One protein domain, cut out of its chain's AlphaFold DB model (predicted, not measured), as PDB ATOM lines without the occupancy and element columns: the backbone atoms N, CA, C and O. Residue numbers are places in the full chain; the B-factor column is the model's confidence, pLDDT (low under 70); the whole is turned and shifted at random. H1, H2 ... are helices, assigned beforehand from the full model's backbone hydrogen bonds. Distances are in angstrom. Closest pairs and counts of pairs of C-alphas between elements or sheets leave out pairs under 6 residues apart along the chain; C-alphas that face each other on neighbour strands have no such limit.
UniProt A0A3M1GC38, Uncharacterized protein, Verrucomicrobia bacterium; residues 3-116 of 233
ATOM      1  N   GLU A   3     -35.986 -14.354 -51.913       78.44
ATOM      2  CA  GLU A   3     -36.156 -12.934 -51.564       78.44
ATOM      3  C   GLU A   3     -37.466 -12.593 -50.830       78.44
ATOM      4  O   GLU A   3     -37.626 -11.474 -50.371       78.44
ATOM      5  N   GLN A   4     -38.430 -13.514 -50.709       82.62
ATOM      6  CA  GLN A   4     -39.638 -13.279 -49.899       82.62
ATOM      7  C   GLN A   4     -39.428 -13.556 -48.405       82.62
ATOM      8  O   GLN A   4     -40.200 -13.057 -47.590       82.62
ATOM      9  N   TYR A   5     -38.421 -14.359 -48.057       86.62
ATOM     10  CA  TYR A   5     -38.139 -14.794 -46.684       86.62
ATOM     11  C   TYR A   5     -36.757 -14.314 -46.241       86.62
ATOM     12  O   TYR A   5     -36.608 -13.736 -45.173       86.62
ATOM     13  N   PHE A   6     -35.754 -14.472 -47.103       92.06
ATOM     14  CA  PHE A   6     -34.376 -14.062 -46.853       92.06
ATOM     15  C   PHE A   6     -34.033 -12.848 -47.719       92.06
ATOM     16  O   PHE A   6     -33.254 -12.935 -48.663       92.06
ATOM     17  N   THR A   7     -34.676 -11.712 -47.440       93.31
ATOM     18  CA  THR A   7     -34.340 -10.448 -48.108       93.31
ATOM     19  C   THR A   7     -32.932 -10.000 -47.719       93.31
ATOM     20  O   THR A   7     -32.472 -10.261 -46.605       93.31
ATOM     21  N   GLU A   8     -32.260  -9.245 -48.592       91.94
ATOM     22  CA  GLU A   8     -31.009  -8.575 -48.213       91.94
ATOM     23  C   GLU A   8     -31.181  -7.706 -46.963       91.94
ATOM     24  O   GLU A   8     -30.302  -7.680 -46.107       91.94
ATOM     25  N   ASP A   9     -32.319  -7.018 -46.842       93.88
ATOM     26  CA  ASP A   9     -32.631  -6.193 -45.677       93.88
ATOM     27  C   ASP A   9     -32.683  -7.027 -44.389       93.88
ATOM     28  O   ASP A   9     -32.026  -6.685 -43.409       93.88
ATOM     29  N   PHE A  10     -33.368  -8.176 -44.405       94.88
ATOM     30  CA  PHE A  10     -33.399  -9.095 -43.268       94.88
ATOM     31  C   PHE A  10     -31.991  -9.562 -42.885       94.88
ATOM     32  O   PHE A  10     -31.612  -9.475 -41.719       94.88
ATOM     33  N   LEU A  11     -31.201 -10.013 -43.865       94.06
ATOM     34  CA  LEU A  11     -29.857 -10.540 -43.624       94.06
ATOM     35  C   LEU A  11     -28.894  -9.463 -43.097       94.06
ATOM     36  O   LEU A  11     -28.080  -9.746 -42.216       94.06
ATOM     37  N   ARG A  12     -29.004  -8.222 -43.587       93.19
ATOM     38  CA  ARG A  12     -28.201  -7.075 -43.122       93.19
ATOM     39  C   ARG A  12     -28.607  -6.596 -41.730       93.19
ATOM     40  O   ARG A  12     -27.749  -6.119 -40.993       93.19
ATOM     41  N   ASN A  13     -29.878  -6.751 -41.370       95.75
ATOM     42  CA  ASN A  13     -30.444  -6.278 -40.106       95.75
ATOM     43  C   ASN A  13     -30.570  -7.381 -39.040       95.75
ATOM     44  O   ASN A  13     -31.298  -7.215 -38.057       95.75
ATOM     45  N   LEU A  14     -29.866  -8.507 -39.197       96.31
ATOM     46  CA  LEU A  14     -29.802  -9.528 -38.155       96.31
ATOM     47  C   LEU A  14     -29.211  -8.945 -36.854       96.31
ATOM     48  O   LEU A  14     -28.238  -8.186 -36.916       96.31
ATOM     49  N   PRO A  15     -29.726  -9.340 -35.673       96.88
ATOM     50  CA  PRO A  15     -29.211  -8.891 -34.382       96.88
ATOM     51  C   PRO A  15     -27.684  -8.991 -34.243       96.88
ATOM     52  O   PRO A  15     -27.032  -9.876 -34.807       96.88
ATOM     53  N   ALA A  16     -27.099  -8.079 -33.462       95.25
ATOM     54  CA  ALA A  16     -25.665  -8.096 -33.181       95.25
ATOM     55  C   ALA A  16     -25.269  -9.289 -32.292       95.25
ATOM     56  O   ALA A  16     -24.257  -9.935 -32.561       95.25
ATOM     57  N   ASP A  17     -26.077  -9.615 -31.274       95.88
ATOM     58  CA  ASP A  17     -25.873 -10.805 -30.441       95.88
ATOM     59  C   ASP A  17     -26.101 -12.081 -31.268       95.88
ATOM     60  O   ASP A  17     -27.106 -12.232 -31.968       95.88
ATOM     61  N   THR A  18     -25.141 -13.003 -31.193       96.38
ATOM     62  CA  THR A  18     -25.156 -14.249 -31.965       96.38
ATOM     63  C   THR A  18     -26.360 -15.123 -31.632       96.38
ATOM     64  O   THR A  18     -26.951 -15.697 -32.545       96.38
ATOM     65  N   SER A  19     -26.761 -15.222 -30.361       95.75
ATOM     66  CA  SER A  19     -27.902 -16.051 -29.967       95.75
ATOM     67  C   SER A  19     -29.197 -15.505 -30.567       95.75
ATOM     68  O   SER A  19     -29.964 -16.261 -31.161       95.75
ATOM     69  N   ASP A  20     -29.401 -14.189 -30.497       96.25
ATOM     70  CA  ASP A  20     -30.564 -13.534 -31.104       96.25
ATOM     71  C   ASP A  20     -30.593 -13.681 -32.631       96.25
ATOM     72  O   ASP A  20     -31.650 -13.940 -33.213       96.25
ATOM     73  N   ALA A  21     -29.437 -13.563 -33.289       97.31
ATOM     74  CA  ALA A  21     -29.331 -13.723 -34.735       97.31
ATOM     75  C   ALA A  21     -29.669 -15.146 -35.198       97.31
ATOM     76  O   ALA A  21     -30.392 -15.312 -36.178       97.31
ATOM     77  N   VAL A  22     -29.189 -16.171 -34.488       97.50
ATOM     78  CA  VAL A  22     -29.475 -17.579 -34.813       97.50
ATOM     79  C   VAL A  22     -30.956 -17.895 -34.629       97.50
ATOM     80  O   VAL A  22     -31.558 -18.522 -35.500       97.50
ATOM     81  N   ILE A  23     -31.571 -17.412 -33.546       97.31
ATOM     82  CA  ILE A  23     -33.010 -17.581 -33.301       97.31
ATOM     83  C   ILE A  23     -33.827 -16.905 -34.411       97.31
ATOM     84  O   ILE A  23     -34.774 -17.501 -34.932       97.31
ATOM     85  N   ALA A  24     -33.453 -15.686 -34.814       97.19
ATOM     86  CA  ALA A  24     -34.106 -14.974 -35.911       97.19
ATOM     87  C   ALA A  24     -33.973 -15.729 -37.244       97.19
ATOM     88  O   ALA A  24     -34.972 -15.927 -37.938       97.19
ATOM     89  N   MET A  25     -32.769 -16.215 -37.562       97.44
ATOM     90  CA  MET A  25     -32.493 -16.992 -38.772       97.44
ATOM     91  C   MET A  25     -33.296 -18.301 -38.805       97.44
ATOM     92  O   MET A  25     -33.945 -18.606 -39.804       97.44
ATOM     93  N   HIS A  26     -33.334 -19.048 -37.697       97.38
ATOM     94  CA  HIS A  26     -34.128 -20.273 -37.580       97.38
ATOM     95  C   HIS A  26     -35.639 -20.014 -37.674       97.38
ATOM     96  O   HIS A  26     -36.370 -20.798 -38.283       97.38
ATOM     97  N   LYS A  27     -36.134 -18.908 -37.105       96.44
ATOM     98  CA  LYS A  27     -37.548 -18.526 -37.211       96.44
ATOM     99  C   LYS A  27     -37.935 -18.245 -38.659       96.44
ATOM    100  O   LYS A  27     -38.978 -18.724 -39.107       96.44
ATOM    101  N   GLU A  28     -37.107 -17.507 -39.393       96.12
ATOM    102  CA  GLU A  28     -37.378 -17.209 -40.799       96.12
ATOM    103  C   GLU A  28     -37.250 -18.465 -41.674       96.12
ATOM    104  O   GLU A  28     -38.118 -18.724 -42.506       96.12
ATOM    105  N   TRP A  29     -36.279 -19.337 -41.378       95.06
ATOM    106  CA  TRP A  29     -36.185 -20.671 -41.977       95.06
ATOM    107  C   TRP A  29     -37.427 -21.524 -41.727       95.06
ATOM    108  O   TRP A  29     -37.948 -22.155 -42.644       95.06
ATOM    109  N   SER A  30     -37.952 -21.519 -40.503       93.62
ATOM    110  CA  SER A  30     -39.171 -22.255 -40.156       93.62
ATOM    111  C   SER A  30     -40.384 -21.726 -40.921       93.62
ATOM    112  O   SER A  30     -41.205 -22.508 -41.399       93.62
ATOM    113  N   ARG A  31     -40.498 -20.401 -41.084       93.44
ATOM    114  CA  ARG A  31     -41.552 -19.774 -41.898       93.44
ATOM    115  C   ARG A  31     -41.435 -20.166 -43.366       93.44
ATOM    116  O   ARG A  31     -42.451 -20.508 -43.969       93.44
ATOM    117  N   PHE A  32     -40.222 -20.142 -43.912       92.38
ATOM    118  CA  PHE A  32     -39.931 -20.591 -45.269       92.38
ATOM    119  C   PHE A  32     -40.307 -22.069 -45.463       92.38
ATOM    120  O   PHE A  32     -41.119 -22.383 -46.332       92.38
ATOM    121  N   SER A  33     -39.788 -22.958 -44.611       89.06
ATOM    122  CA  SER A  33     -40.010 -24.407 -44.684       89.06
ATOM    123  C   SER A  33     -41.496 -24.765 -44.573       89.06
ATOM    124  O   SER A  33     -42.032 -25.484 -45.415       89.06
ATOM    125  N   ASN A  34     -42.209 -24.176 -43.608       88.38
ATOM    126  CA  ASN A  34     -43.643 -24.416 -43.435       88.38
ATOM    127  C   ASN A  34     -44.466 -23.922 -44.630       88.38
ATOM    128  O   ASN A  34     -45.391 -24.603 -45.068       88.38
ATOM    129  N   ALA A  35     -44.139 -22.749 -45.174       86.25
ATOM    130  CA  ALA A  35     -44.875 -22.173 -46.295       86.25
ATOM    131  C   ALA A  35     -44.601 -22.872 -47.635       86.25
ATOM    132  O   ALA A  35     -45.355 -22.677 -48.590       86.25
ATOM    133  N   LYS A  36     -43.516 -23.644 -47.728       81.12
ATOM    134  CA  LYS A  36     -43.086 -24.322 -48.956       81.12
ATOM    135  C   LYS A  36     -43.041 -25.843 -48.829       81.12
ATOM    136  O   LYS A  36     -42.531 -26.513 -49.725       81.12
ATOM    137  N   SER A  37     -43.606 -26.385 -47.754       73.38
ATOM    138  CA  SER A  37     -43.717 -27.825 -47.542       73.38
ATOM    139  C   SER A  37     -44.396 -28.496 -48.743       73.38
ATOM    140  O   SER A  37     -45.476 -28.085 -49.167       73.38
ATOM    141  N   GLY A  38     -43.732 -29.499 -49.322       67.38
ATOM    142  CA  GLY A  38     -44.222 -30.253 -50.481       67.38
ATOM    143  C   GLY A  38     -43.951 -29.629 -51.856       67.38
ATOM    144  O   GLY A  38     -44.338 -30.224 -52.861       67.38
ATOM    145  N   LEU A  39     -43.286 -28.472 -51.941       75.06
ATOM    146  CA  LEU A  39     -42.827 -27.922 -53.219       75.06
ATOM    147  C   LEU A  39     -41.466 -28.506 -53.615       75.06
ATOM    148  O   LEU A  39     -40.566 -28.644 -52.788       75.06
ATOM    149  N   LEU A  40     -41.312 -28.812 -54.903       75.25
ATOM    150  CA  LEU A  40     -40.023 -29.168 -55.486       75.25
ATOM    151  C   LEU A  40     -39.241 -27.890 -55.789       75.25
ATOM    152  O   LEU A  40     -39.725 -27.011 -56.502       75.25
ATOM    153  N   PHE A  41     -38.032 -27.808 -55.248       82.38
ATOM    154  CA  PHE A  41     -37.066 -26.766 -55.571       82.38
ATOM    155  C   PHE A  41     -36.075 -27.288 -56.607       82.38
ATOM    156  O   PHE A  41     -35.695 -28.461 -56.549       82.38
ATOM    157  N   ASP A  42     -35.644 -26.419 -57.519       85.56
ATOM    158  CA  ASP A  42     -34.472 -26.708 -58.341       85.56
ATOM    159  C   ASP A  42     -33.194 -26.733 -57.480       85.56
ATOM    160  O   ASP A  42     -33.156 -26.199 -56.368       85.56
ATOM    161  N   GLU A  43     -32.151 -27.395 -57.983       85.62
ATOM    162  CA  GLU A  43     -30.896 -27.576 -57.238       85.62
ATOM    163  C   GLU A  43     -30.169 -26.249 -56.965       85.62
ATOM    164  O   GLU A  43     -29.500 -26.111 -55.942       85.62
ATOM    165  N   TRP A  44     -30.361 -25.229 -57.808       87.50
ATOM    166  CA  TRP A  44     -29.744 -23.913 -57.620       87.50
ATOM    167  C   TRP A  44     -30.298 -23.196 -56.388       87.50
ATOM    168  O   TRP A  44     -29.525 -22.708 -55.562       87.50
ATOM    169  N   VAL A  45     -31.621 -23.195 -56.212       88.88
ATOM    170  CA  VAL A  45     -32.286 -22.606 -55.041       88.88
ATOM    171  C   VAL A  45     -31.892 -23.339 -53.759       88.88
ATOM    172  O   VAL A  45     -31.671 -22.703 -52.725       88.88
ATOM    173  N   LYS A  46     -31.774 -24.673 -53.805       90.81
ATOM    174  CA  LYS A  46     -31.305 -25.447 -52.647       90.81
ATOM    175  C   LYS A  46     -29.848 -25.117 -52.308       90.81
ATOM    176  O   LYS A  46     -29.536 -24.886 -51.139       90.81
ATOM    177  N   GLY A  47     -28.981 -25.048 -53.320       93.19
ATOM    178  CA  GLY A  47     -27.581 -24.648 -53.183       93.19
ATOM    179  C   GLY A  47     -27.424 -23.274 -52.543       93.19
ATOM    180  O   GLY A  47     -26.655 -23.122 -51.596       93.19
ATOM    181  N   GLU A  48     -28.198 -22.290 -52.997       93.25
ATOM    182  CA  GLU A  48     -28.177 -20.931 -52.452       93.25
ATOM    183  C   GLU A  48     -28.562 -20.899 -50.963       93.25
ATOM    184  O   GLU A  48     -27.851 -20.303 -50.153       93.25
ATOM    185  N   LEU A  49     -29.625 -21.611 -50.570       93.69
ATOM    186  CA  LEU A  49     -30.036 -21.742 -49.165       93.69
ATOM    187  C   LEU A  49     -28.951 -22.386 -48.299       93.69
ATOM    188  O   LEU A  49     -28.658 -21.898 -47.206       93.69
ATOM    189  N   MET A  50     -28.352 -23.476 -48.780       95.56
ATOM    190  CA  MET A  50     -27.263 -24.152 -48.080       95.56
ATOM    191  C   MET A  50     -26.062 -23.214 -47.894       95.56
ATOM    192  O   MET A  50     -25.532 -23.119 -46.786       95.56
ATOM    193  N   ILE A  51     -25.642 -22.509 -48.951       95.31
ATOM    194  CA  ILE A  51     -24.521 -21.559 -48.904       95.31
ATOM    195  C   ILE A  51     -24.826 -20.431 -47.921       95.31
ATOM    196  O   ILE A  51     -23.986 -20.126 -47.076       95.31
ATOM    197  N   MET A  52     -26.026 -19.852 -47.976       96.00
ATOM    198  CA  MET A  52     -26.452 -18.792 -47.064       96.00
ATOM    199  C   MET A  52     -26.352 -19.240 -45.602       96.00
ATOM    200  O   MET A  52     -25.775 -18.527 -44.783       96.00
ATOM    201  N   VAL A  53     -26.872 -20.424 -45.263       96.75
ATOM    202  CA  VAL A  53     -26.797 -20.954 -43.893       96.75
ATOM    203  C   VAL A  53     -25.354 -21.225 -43.485       96.75
ATOM    204  O   VAL A  53     -24.949 -20.830 -42.394       96.75
ATOM    205  N   ARG A  54     -24.554 -21.839 -44.363       97.00
ATOM    206  CA  ARG A  54     -23.130 -22.096 -44.110       97.00
ATOM    207  C   ARG A  54     -22.378 -20.795 -43.807       97.00
ATOM    208  O   ARG A  54     -21.727 -20.701 -42.770       97.00
ATOM    209  N   GLN A  55     -22.529 -19.782 -44.659       96.50
ATOM    210  CA  GLN A  55     -21.880 -18.478 -44.497       96.50
ATOM    211  C   GLN A  55     -22.390 -17.720 -43.271       96.50
ATOM    212  O   GLN A  55     -21.609 -17.076 -42.573       96.50
ATOM    213  N   PHE A  56     -23.681 -17.832 -42.954       97.56
ATOM    214  CA  PHE A  56     -24.231 -17.271 -41.727       97.56
ATOM    215  C   PHE A  56     -23.543 -17.862 -40.490       97.56
ATOM    216  O   PHE A  56     -23.047 -17.099 -39.658       97.56
ATOM    217  N   LEU A  57     -23.448 -19.191 -40.391       97.62
ATOM    218  CA  LEU A  57     -22.782 -19.855 -39.267       97.62
ATOM    219  C   LEU A  57     -21.309 -19.431 -39.153       97.62
ATOM    220  O   LEU A  57     -20.872 -19.033 -38.072       97.62
ATOM    221  N   GLU A  58     -20.569 -19.426 -40.267       96.69
ATOM    222  CA  GLU A  58     -19.159 -19.005 -40.304       96.69
ATOM    223  C   GLU A  58     -18.984 -17.544 -39.870       96.69
ATOM    224  O   GLU A  58     -18.154 -17.248 -39.010       96.69
ATOM    225  N   SER A  59     -19.817 -16.633 -40.386       96.50
ATOM    226  CA  SER A  59     -19.760 -15.201 -40.054       96.50
ATOM    227  C   SER A  59     -20.020 -14.904 -38.574       96.50
ATOM    228  O   SER A  59     -19.579 -13.879 -38.054       96.50
ATOM    229  N   ARG A  60     -20.728 -15.804 -37.883       96.06
ATOM    230  CA  ARG A  60     -21.051 -15.699 -36.456       96.06
ATOM    231  C   ARG A  60     -20.093 -16.493 -35.564       96.06
ATOM    232  O   ARG A  60     -20.299 -16.526 -34.352       96.06
ATOM    233  N   GLY A  61     -19.055 -17.104 -36.142       95.62
ATOM    234  CA  GLY A  61     -18.078 -17.922 -35.421       95.62
ATOM    235  C   GLY A  61     -18.658 -19.229 -34.876       95.62
ATOM    236  O   GLY A  61     -18.144 -19.764 -33.893       95.62
ATOM    237  N   LEU A  62     -19.746 -19.724 -35.470       95.94
ATOM    238  CA  LEU A  62     -20.401 -20.967 -35.074       95.94
ATOM    239  C   LEU A  62     -19.773 -22.161 -35.794       95.94
ATOM    240  O   LEU A  62     -19.235 -22.050 -36.897       95.94
ATOM    241  N   ALA A  63     -19.853 -23.331 -35.163       93.81
ATOM    242  CA  ALA A  63     -19.349 -24.555 -35.760       93.81
ATOM    243  C   ALA A  63     -20.231 -24.968 -36.947       93.81
ATOM    244  O   ALA A  63     -21.418 -25.236 -36.786       93.81
ATOM    245  N   VAL A  64     -19.633 -25.075 -38.133       96.44
ATOM    246  CA  VAL A  64     -20.281 -25.707 -39.290       96.44
ATOM    247  C   VAL A  64     -20.039 -27.218 -39.219       96.44
ATOM    248  O   VAL A  64     -18.872 -27.633 -39.219       96.44
ATOM    249  N   PRO A  65     -21.088 -28.059 -39.170       96.69
ATOM    250  CA  PRO A  65     -20.928 -29.509 -39.230       96.69
ATOM    251  C   PRO A  65     -20.214 -29.947 -40.513       96.69
ATOM    252  O   PRO A  65     -20.457 -29.385 -41.578       96.69
ATOM    253  N   GLU A  66     -19.368 -30.972 -40.431       96.12
ATOM    254  CA  GLU A  66     -18.587 -31.480 -41.571       96.12
ATOM    255  C   GLU A  66     -19.478 -31.849 -42.763       96.12
ATOM    256  O   GLU A  66     -19.265 -31.347 -43.863       96.12
ATOM    257  N   ARG A  67     -20.578 -32.573 -42.512       95.56
ATOM    258  CA  ARG A  67     -21.581 -32.892 -43.539       95.56
ATOM    259  C   ARG A  67     -22.136 -31.642 -44.226       95.56
ATOM    260  O   ARG A  67     -22.340 -31.670 -45.431       95.56
ATOM    261  N   LEU A  68     -22.389 -30.552 -43.493       95.31
ATOM    262  CA  LEU A  68     -22.863 -29.302 -44.097       95.31
ATOM    263  C   LEU A  68     -21.747 -28.582 -44.854       95.31
ATOM    264  O   LEU A  68     -22.038 -27.924 -45.845       95.31
ATOM    265  N   ARG A  69     -20.493 -28.678 -44.400       94.50
ATOM    266  CA  ARG A  69     -19.322 -28.053 -45.033       94.50
ATOM    267  C   ARG A  69     -18.982 -28.698 -46.376       94.50
ATOM    268  O   ARG A  69     -18.627 -27.987 -47.310       94.50
ATOM    269  N   GLU A  70     -19.103 -30.014 -46.466       94.00
ATOM    270  CA  GLU A  70     -18.723 -30.802 -47.646       94.00
ATOM    271  C   GLU A  70     -19.882 -31.043 -48.620       94.00
ATOM    272  O   GLU A  70     -19.671 -31.563 -49.710       94.00
ATOM    273  N   MET A  71     -21.104 -30.656 -48.244       93.75
ATOM    274  CA  MET A  71     -22.293 -30.819 -49.081       93.75
ATOM    275  C   MET A  71     -22.151 -30.080 -50.420       93.75
ATOM    276  O   MET A  71     -21.827 -28.884 -50.443       93.75
ATOM    277  N   ASP A  72     -22.426 -30.810 -51.505       92.62
ATOM    278  CA  ASP A  72     -22.458 -30.323 -52.886       92.62
ATOM    279  C   ASP A  72     -23.849 -29.766 -53.229       92.62
ATOM    280  O   ASP A  72     -24.864 -30.273 -52.740       92.62
ATOM    281  N   ILE A  73     -23.890 -28.758 -54.104       87.62
ATOM    282  CA  ILE A  73     -25.103 -28.118 -54.624       87.62
ATOM    283  C   ILE A  73     -26.053 -29.146 -55.254       87.62
ATOM    284  O   ILE A  73     -27.263 -29.022 -55.096       87.62
ATOM    285  N   GLU A  74     -25.531 -30.185 -55.909       86.75
ATOM    286  CA  GLU A  74     -26.360 -31.218 -56.553       86.75
ATOM    287  C   GLU A  74     -27.006 -32.202 -55.560       86.75
ATOM    288  O   GLU A  74     -27.872 -32.994 -55.931       86.75
ATOM    289  N   THR A  75     -26.576 -32.189 -54.294       89.12
ATOM    290  CA  THR A  75     -26.965 -33.186 -53.279       89.12
ATOM    291  C   THR A  75     -27.548 -32.553 -52.017       89.12
ATOM    292  O   THR A  75     -27.544 -33.163 -50.944       89.12
ATOM    293  N   VAL A  76     -28.049 -31.318 -52.126       92.81
ATOM    294  CA  VAL A  76     -28.490 -30.550 -50.962       92.81
ATOM    295  C   VAL A  76     -29.694 -31.192 -50.280       92.81
ATOM    296  O   VAL A  76     -30.790 -31.298 -50.833       92.81
ATOM    297  N   ASP A  77     -29.494 -31.521 -49.008       92.62
ATOM    298  CA  ASP A  77     -30.527 -31.966 -48.083       92.62
ATOM    299  C   ASP A  77     -31.011 -30.771 -47.242       92.62
ATOM    300  O   ASP A  77     -30.425 -30.431 -46.210       92.62
ATOM    301  N   LEU A  78     -32.081 -30.106 -47.693       91.75
ATOM    302  CA  LEU A  78     -32.659 -28.951 -46.991       91.75
ATOM    303  C   LEU A  78     -33.241 -29.309 -45.615       91.75
ATOM    304  O   LEU A  78     -33.300 -28.444 -44.739       91.75
ATOM    305  N   GLU A  79     -33.653 -30.559 -45.398       92.69
ATOM    306  CA  GLU A  79     -34.114 -31.012 -44.083       92.69
ATOM    307  C   GLU A  79     -32.943 -31.047 -43.096       92.69
ATOM    308  O   GLU A  79     -33.051 -30.559 -41.963       92.69
ATOM    309  N   TYR A  80     -31.784 -31.528 -43.553       95.31
ATOM    310  CA  TYR A  80     -30.557 -31.469 -42.771       95.31
ATOM    311  C   TYR A  80     -30.097 -30.028 -42.517       95.31
ATOM    312  O   TYR A  80     -29.808 -29.689 -41.370       95.31
ATOM    313  N   VAL A  81     -30.094 -29.153 -43.533       95.38
ATOM    314  CA  VAL A  81     -29.743 -27.725 -43.359       95.38
ATOM    315  C   VAL A  81     -30.637 -27.066 -42.298       95.38
ATOM    316  O   VAL A  81     -30.142 -26.376 -41.403       95.38
ATOM    317  N   GLY A  82     -31.945 -27.328 -42.346       94.81
ATOM    318  CA  GLY A  82     -32.889 -26.840 -41.343       94.81
ATOM    319  C   GLY A  82     -32.645 -27.409 -39.948       94.81
ATOM    320  O   GLY A  82     -32.761 -26.685 -38.959       94.81
ATOM    321  N   THR A  83     -32.259 -28.683 -39.857       96.50
ATOM    322  CA  THR A  83     -31.905 -29.322 -38.584       96.50
ATOM    323  C   THR A  83     -30.696 -28.654 -37.938       96.50
ATOM    324  O   THR A  83     -30.757 -28.364 -36.747       96.50
ATOM    325  N   VAL A  84     -29.659 -28.320 -38.711       97.25
ATOM    326  CA  VAL A  84     -28.483 -27.600 -38.192       97.25
ATOM    327  C   VAL A  84     -28.886 -26.248 -37.592       97.25
ATOM    328  O   VAL A  84     -28.498 -25.933 -36.469       97.25
ATOM    329  N   LEU A  85     -29.709 -25.458 -38.293       96.12
ATOM    330  CA  LEU A  85     -30.191 -24.174 -37.764       96.12
ATOM    331  C   LEU A  85     -31.033 -24.330 -36.496       96.12
ATOM    332  O   LEU A  85     -30.907 -23.523 -35.577       96.12
ATOM    333  N   ARG A  86     -31.896 -25.347 -36.447       96.94
ATOM    334  CA  ARG A  86     -32.724 -25.639 -35.273       96.94
ATOM    335  C   ARG A  86     -31.867 -25.983 -34.060       96.94
ATOM    336  O   ARG A  86     -32.083 -25.410 -32.998       96.94
ATOM    337  N   GLU A  87     -30.889 -26.871 -34.217       97.06
ATOM    338  CA  GLU A  87     -29.988 -27.261 -33.127       97.06
ATOM    339  C   GLU A  87     -29.193 -26.063 -32.590       97.06
ATOM    340  O   GLU A  87     -29.062 -25.890 -31.377       97.06
ATOM    341  N   GLU A  88     -28.694 -25.193 -33.473       96.88
ATOM    342  CA  GLU A  88     -28.015 -23.964 -33.051       96.88
ATOM    343  C   GLU A  88     -28.972 -22.976 -32.364       96.88
ATOM    344  O   GLU A  88     -28.596 -22.337 -31.377       96.88
ATOM    345  N   ALA A  89     -30.227 -22.880 -32.812       97.06
ATOM    346  CA  ALA A  89     -31.240 -22.050 -32.160       97.06
ATOM    347  C   ALA A  89     -31.616 -22.575 -30.766       97.06
ATOM    348  O   ALA A  89     -31.741 -21.786 -29.833       97.06
ATOM    349  N   GLU A  90     -31.728 -23.891 -30.582       97.12
ATOM    350  CA  GLU A  90     -31.974 -24.503 -29.270       97.12
ATOM    351  C   GLU A  90     -30.829 -24.217 -28.287       97.12
ATOM    352  O   GLU A  90     -31.067 -23.839 -27.135       97.12
ATOM    353  N   LYS A  91     -29.572 -24.312 -28.746       96.25
ATOM    354  CA  LYS A  91     -28.398 -23.916 -27.946       96.25
ATOM    355  C   LYS A  91     -28.439 -22.429 -27.590       96.25
ATOM    356  O   LYS A  91     -28.175 -22.065 -26.442       96.25
ATOM    357  N   ALA A  92     -28.779 -21.572 -28.551       96.25
ATOM    358  CA  ALA A  92     -28.901 -20.132 -28.345       96.25
ATOM    359  C   ALA A  92     -29.978 -19.781 -27.302       96.25
ATOM    360  O   ALA A  92     -29.717 -18.987 -26.394       96.25
ATOM    361  N   GLU A  93     -31.150 -20.416 -27.367       95.12
ATOM    362  CA  GLU A  93     -32.225 -20.237 -26.384       95.12
ATOM    363  C   GLU A  93     -31.791 -20.686 -24.982       95.12
ATOM    364  O   GLU A  93     -32.026 -19.980 -23.998       95.12
ATOM    365  N   ALA A  94     -31.074 -21.810 -24.872       94.94
ATOM    366  CA  ALA A  94     -30.537 -22.275 -23.593       94.94
ATOM    367  C   ALA A  94     -29.541 -21.273 -22.974       94.94
ATOM    368  O   ALA A  94     -29.579 -21.015 -21.766       94.94
ATOM    369  N   VAL A  95     -28.676 -20.660 -23.792       93.75
ATOM    370  CA  VAL A  95     -27.752 -19.604 -23.343       93.75
ATOM    371  C   VAL A  95     -28.521 -18.382 -22.840       93.75
ATOM    372  O   VAL A  95     -28.210 -17.868 -21.761       93.75
ATOM    373  N   LYS A  96     -29.547 -17.930 -23.569       93.38
ATOM    374  CA  LYS A  96     -30.378 -16.791 -23.152       93.38
ATOM    375  C   LYS A  96     -31.133 -17.070 -21.860       93.38
ATOM    376  O   LYS A  96     -31.106 -16.235 -20.956       93.38
ATOM    377  N   ALA A  97     -31.746 -18.245 -21.740       93.12
ATOM    378  CA  ALA A  97     -32.446 -18.657 -20.529       93.12
ATOM    379  C   ALA A  97     -31.507 -18.653 -19.315       93.12
ATOM    380  O   ALA A  97     -31.859 -18.118 -18.263       93.12
ATOM    381  N   ARG A  98     -30.277 -19.159 -19.473       93.56
ATOM    382  CA  ARG A  98     -29.262 -19.137 -18.412       93.56
ATOM    383  C   ARG A  98     -28.857 -17.715 -18.019       93.56
ATOM    384  O   ARG A  98     -28.805 -17.421 -16.827       93.56
ATOM    385  N   ARG A  99     -28.604 -16.829 -18.991       91.62
ATOM    386  CA  ARG A  99     -28.281 -15.411 -18.726       91.62
ATOM    387  C   ARG A  99     -29.421 -14.713 -17.978       91.62
ATOM    388  O   ARG A  99     -29.171 -14.018 -16.999       91.62
ATOM    389  N   ALA A 100     -30.669 -14.946 -18.386       91.88
ATOM    390  CA  ALA A 100     -31.845 -14.382 -17.726       91.88
ATOM    391  C   ALA A 100     -32.013 -14.902 -16.288       91.88
ATOM    392  O   ALA A 100     -32.293 -14.122 -15.379       91.88
ATOM    393  N   GLN A 101     -31.794 -16.201 -16.058       90.81
ATOM    394  CA  GLN A 101     -31.813 -16.792 -14.716       90.81
ATOM    395  C   GLN A 101     -30.726 -16.205 -13.810       90.81
ATOM    396  O   GLN A 101     -30.996 -15.923 -12.646       90.81
ATOM    397  N   GLN A 102     -29.514 -16.002 -14.336       90.50
ATOM    398  CA  GLN A 102     -28.419 -15.373 -13.596       90.50
ATOM    399  C   GLN A 102     -28.743 -13.922 -13.243       90.50
ATOM    400  O   GLN A 102     -28.664 -13.567 -12.072       90.50
ATOM    401  N   ALA A 103     -29.199 -13.124 -14.212       90.69
ATOM    402  CA  ALA A 103     -29.600 -11.740 -13.972       90.69
ATOM    403  C   ALA A 103     -30.715 -11.645 -12.916       90.69
ATOM    404  O   ALA A 103     -30.636 -10.833 -11.997       90.69
ATOM    405  N   PHE A 104     -31.716 -12.529 -12.987       90.38
ATOM    406  CA  PHE A 104     -32.768 -12.614 -11.974       90.38
ATOM    407  C   PHE A 104     -32.209 -12.981 -10.594       90.38
ATOM    408  O   PHE A 104     -32.580 -12.370  -9.591       90.38
ATOM    409  N   ALA A 105     -31.321 -13.975 -10.517       88.81
ATOM    410  CA  ALA A 105     -30.704 -14.384  -9.260       88.81
ATOM    411  C   ALA A 105     -29.863 -13.254  -8.647       88.81
ATOM    412  O   ALA A 105     -29.955 -13.019  -7.445       88.81
ATOM    413  N   GLU A 106     -29.096 -12.527  -9.459       86.06
ATOM    414  CA  GLU A 106     -28.290 -11.379  -9.038       86.06
ATOM    415  C   GLU A 106     -29.157 -10.216  -8.549       86.06
ATOM    416  O   GLU A 106     -28.907  -9.683  -7.467       86.06
ATOM    417  N   GLU A 107     -30.217  -9.868  -9.284       90.19
ATOM    418  CA  GLU A 107     -31.182  -8.840  -8.884       90.19
ATOM    419  C   GLU A 107     -31.844  -9.201  -7.545       90.19
ATOM    420  O   GLU A 107     -31.923  -8.381  -6.627       90.19
ATOM    421  N   ARG A 108     -32.284 -10.458  -7.391       90.88
ATOM    422  CA  ARG A 108     -32.874 -10.945  -6.138       90.88
ATOM    423  C   ARG A 108     -31.862 -10.948  -5.002       90.88
ATOM    424  O   ARG A 108     -32.205 -10.515  -3.907       90.88
ATOM    425  N   ALA A 109     -30.631 -11.389  -5.249       79.75
ATOM    426  CA  ALA A 109     -29.569 -11.374  -4.252       79.75
ATOM    427  C   ALA A 109     -29.234  -9.945  -3.803       79.75
ATOM    428  O   ALA A 109     -29.062  -9.716  -2.610       79.75
ATOM    429  N   ALA A 110     -29.181  -8.975  -4.721       76.38
ATOM    430  CA  ALA A 110     -29.018  -7.562  -4.387       76.38
ATOM    431  C   ALA A 110     -30.177  -7.059  -3.519       76.38
ATOM    432  O   ALA A 110     -29.946  -6.619  -2.398       76.38
ATOM    433  N   LYS A 111     -31.422  -7.260  -3.965       81.50
ATOM    434  CA  LYS A 111     -32.616  -6.885  -3.198       81.50
ATOM    435  C   LYS A 111     -32.613  -7.473  -1.786       81.50
ATOM    436  O   LYS A 111     -32.931  -6.778  -0.828       81.50
ATOM    437  N   TYR A 112     -32.310  -8.763  -1.643       79.81
ATOM    438  CA  TYR A 112     -32.308  -9.404  -0.330       79.81
ATOM    439  C   TYR A 112     -31.119  -8.980   0.526       79.81
ATOM    440  O   TYR A 112     -31.297  -8.848   1.729       79.81
ATOM    441  N   ARG A 113     -29.944  -8.702  -0.057       77.06
ATOM    442  CA  ARG A 113     -28.844  -8.061   0.679       77.06
ATOM    443  C   ARG A 113     -29.274  -6.721   1.256       77.06
ATOM    444  O   ARG A 113     -29.037  -6.506   2.433       77.06
ATOM    445  N   ASP A 114     -29.953  -5.886   0.481       70.50
ATOM    446  CA  ASP A 114     -30.415  -4.577   0.954       70.50
ATOM    447  C   ASP A 114     -31.492  -4.713   2.039       70.50
ATOM    448  O   ASP A 114     -31.483  -3.984   3.027       70.50
ATOM    449  N   LEU A 115     -32.399  -5.687   1.903       71.06
ATOM    450  CA  LEU A 115     -33.409  -5.971   2.926       71.06
ATOM    451  C   LEU A 115     -32.792  -6.529   4.216       71.06
ATOM    452  O   LEU A 115     -33.230  -6.151   5.299       71.06
ATOM    453  N   PHE A 116     -31.791  -7.411   4.113       66.50
ATOM    454  CA  PHE A 116     -31.060  -7.968   5.257       66.50
ATOM    455  C   PHE A 116     -29.982  -7.036   5.808       66.50
ATOM    456  O   PHE A 116     -29.510  -7.255   6.919       66.50
TER     457      PHE A 116
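What this domain is: This is residues 3 to 116 of the 233 residues of an uncharacterized protein of Verrucomicrobia bacterium (UniProt A0A3M1GC38). What does the model look like? A compact head sits at one end of a long helix, H5, whose residues 97 to 116 stick out from it as an arm. In the head, H2, H3 and the first part of H5 form a bundle, three helices side by side, with the short H1 near H2 and the short H4 by H3. What is it built of? The printed part has 114 residues with five named helices, H1 to H5 in chain order, and no named strand: all helix. It is loose, with a radius of gyration of the C-alphas of 18.1 A, and spans 66 by 29 by 25 A.

How they stand to each other: What is near the first helix? H1, residues 8 to 12, touches no helix but is near H2, residues 18 to 36. Which longer helices touch? H2 touches residues 82 to 96 of H5, residues 78 to 116, opposite ways at a steep tilt of 42 degrees; the closest C-alphas, of Ser 19 and Ala 92, are 4.5 A apart. Residues 46 to 53 of H3, residues 43 to 59, touch residues 78 to 85 of H5, the same way at a shallow tilt of 30 degrees; the closest C-alphas, of Met 50 and Val 81, are 6.4 A apart. And the rest? H4, residues 66 to 70, only just touches residues 50 to 54 of H3, with 3 pairs of C-alphas within 8 A, the closest those of Arg 54 and Arg 69 at 7.1 A. In H1, H2, H3, H4 and H5 every O i to N i+4 pair is within hydrogen-bond range.

Where its parts are: Where do the helices begin and end? H1 begins at C-alpha 8, (-31.009, -8.575, -48.213), and H5 ends at C-alpha 116, (-31.060, -7.968, 5.257). How long are they? H2 measures 26.7 A, H3 23.9 A and H5 56.3 A.

The domain as a whole: How large is it? The two C-alphas farthest apart, of Asp 42 and Phe 116, are 66.4 A apart. Is anything missing or uncertain? The printed part has no cut and no long link; residues 38 and 116 have pLDDT under 70.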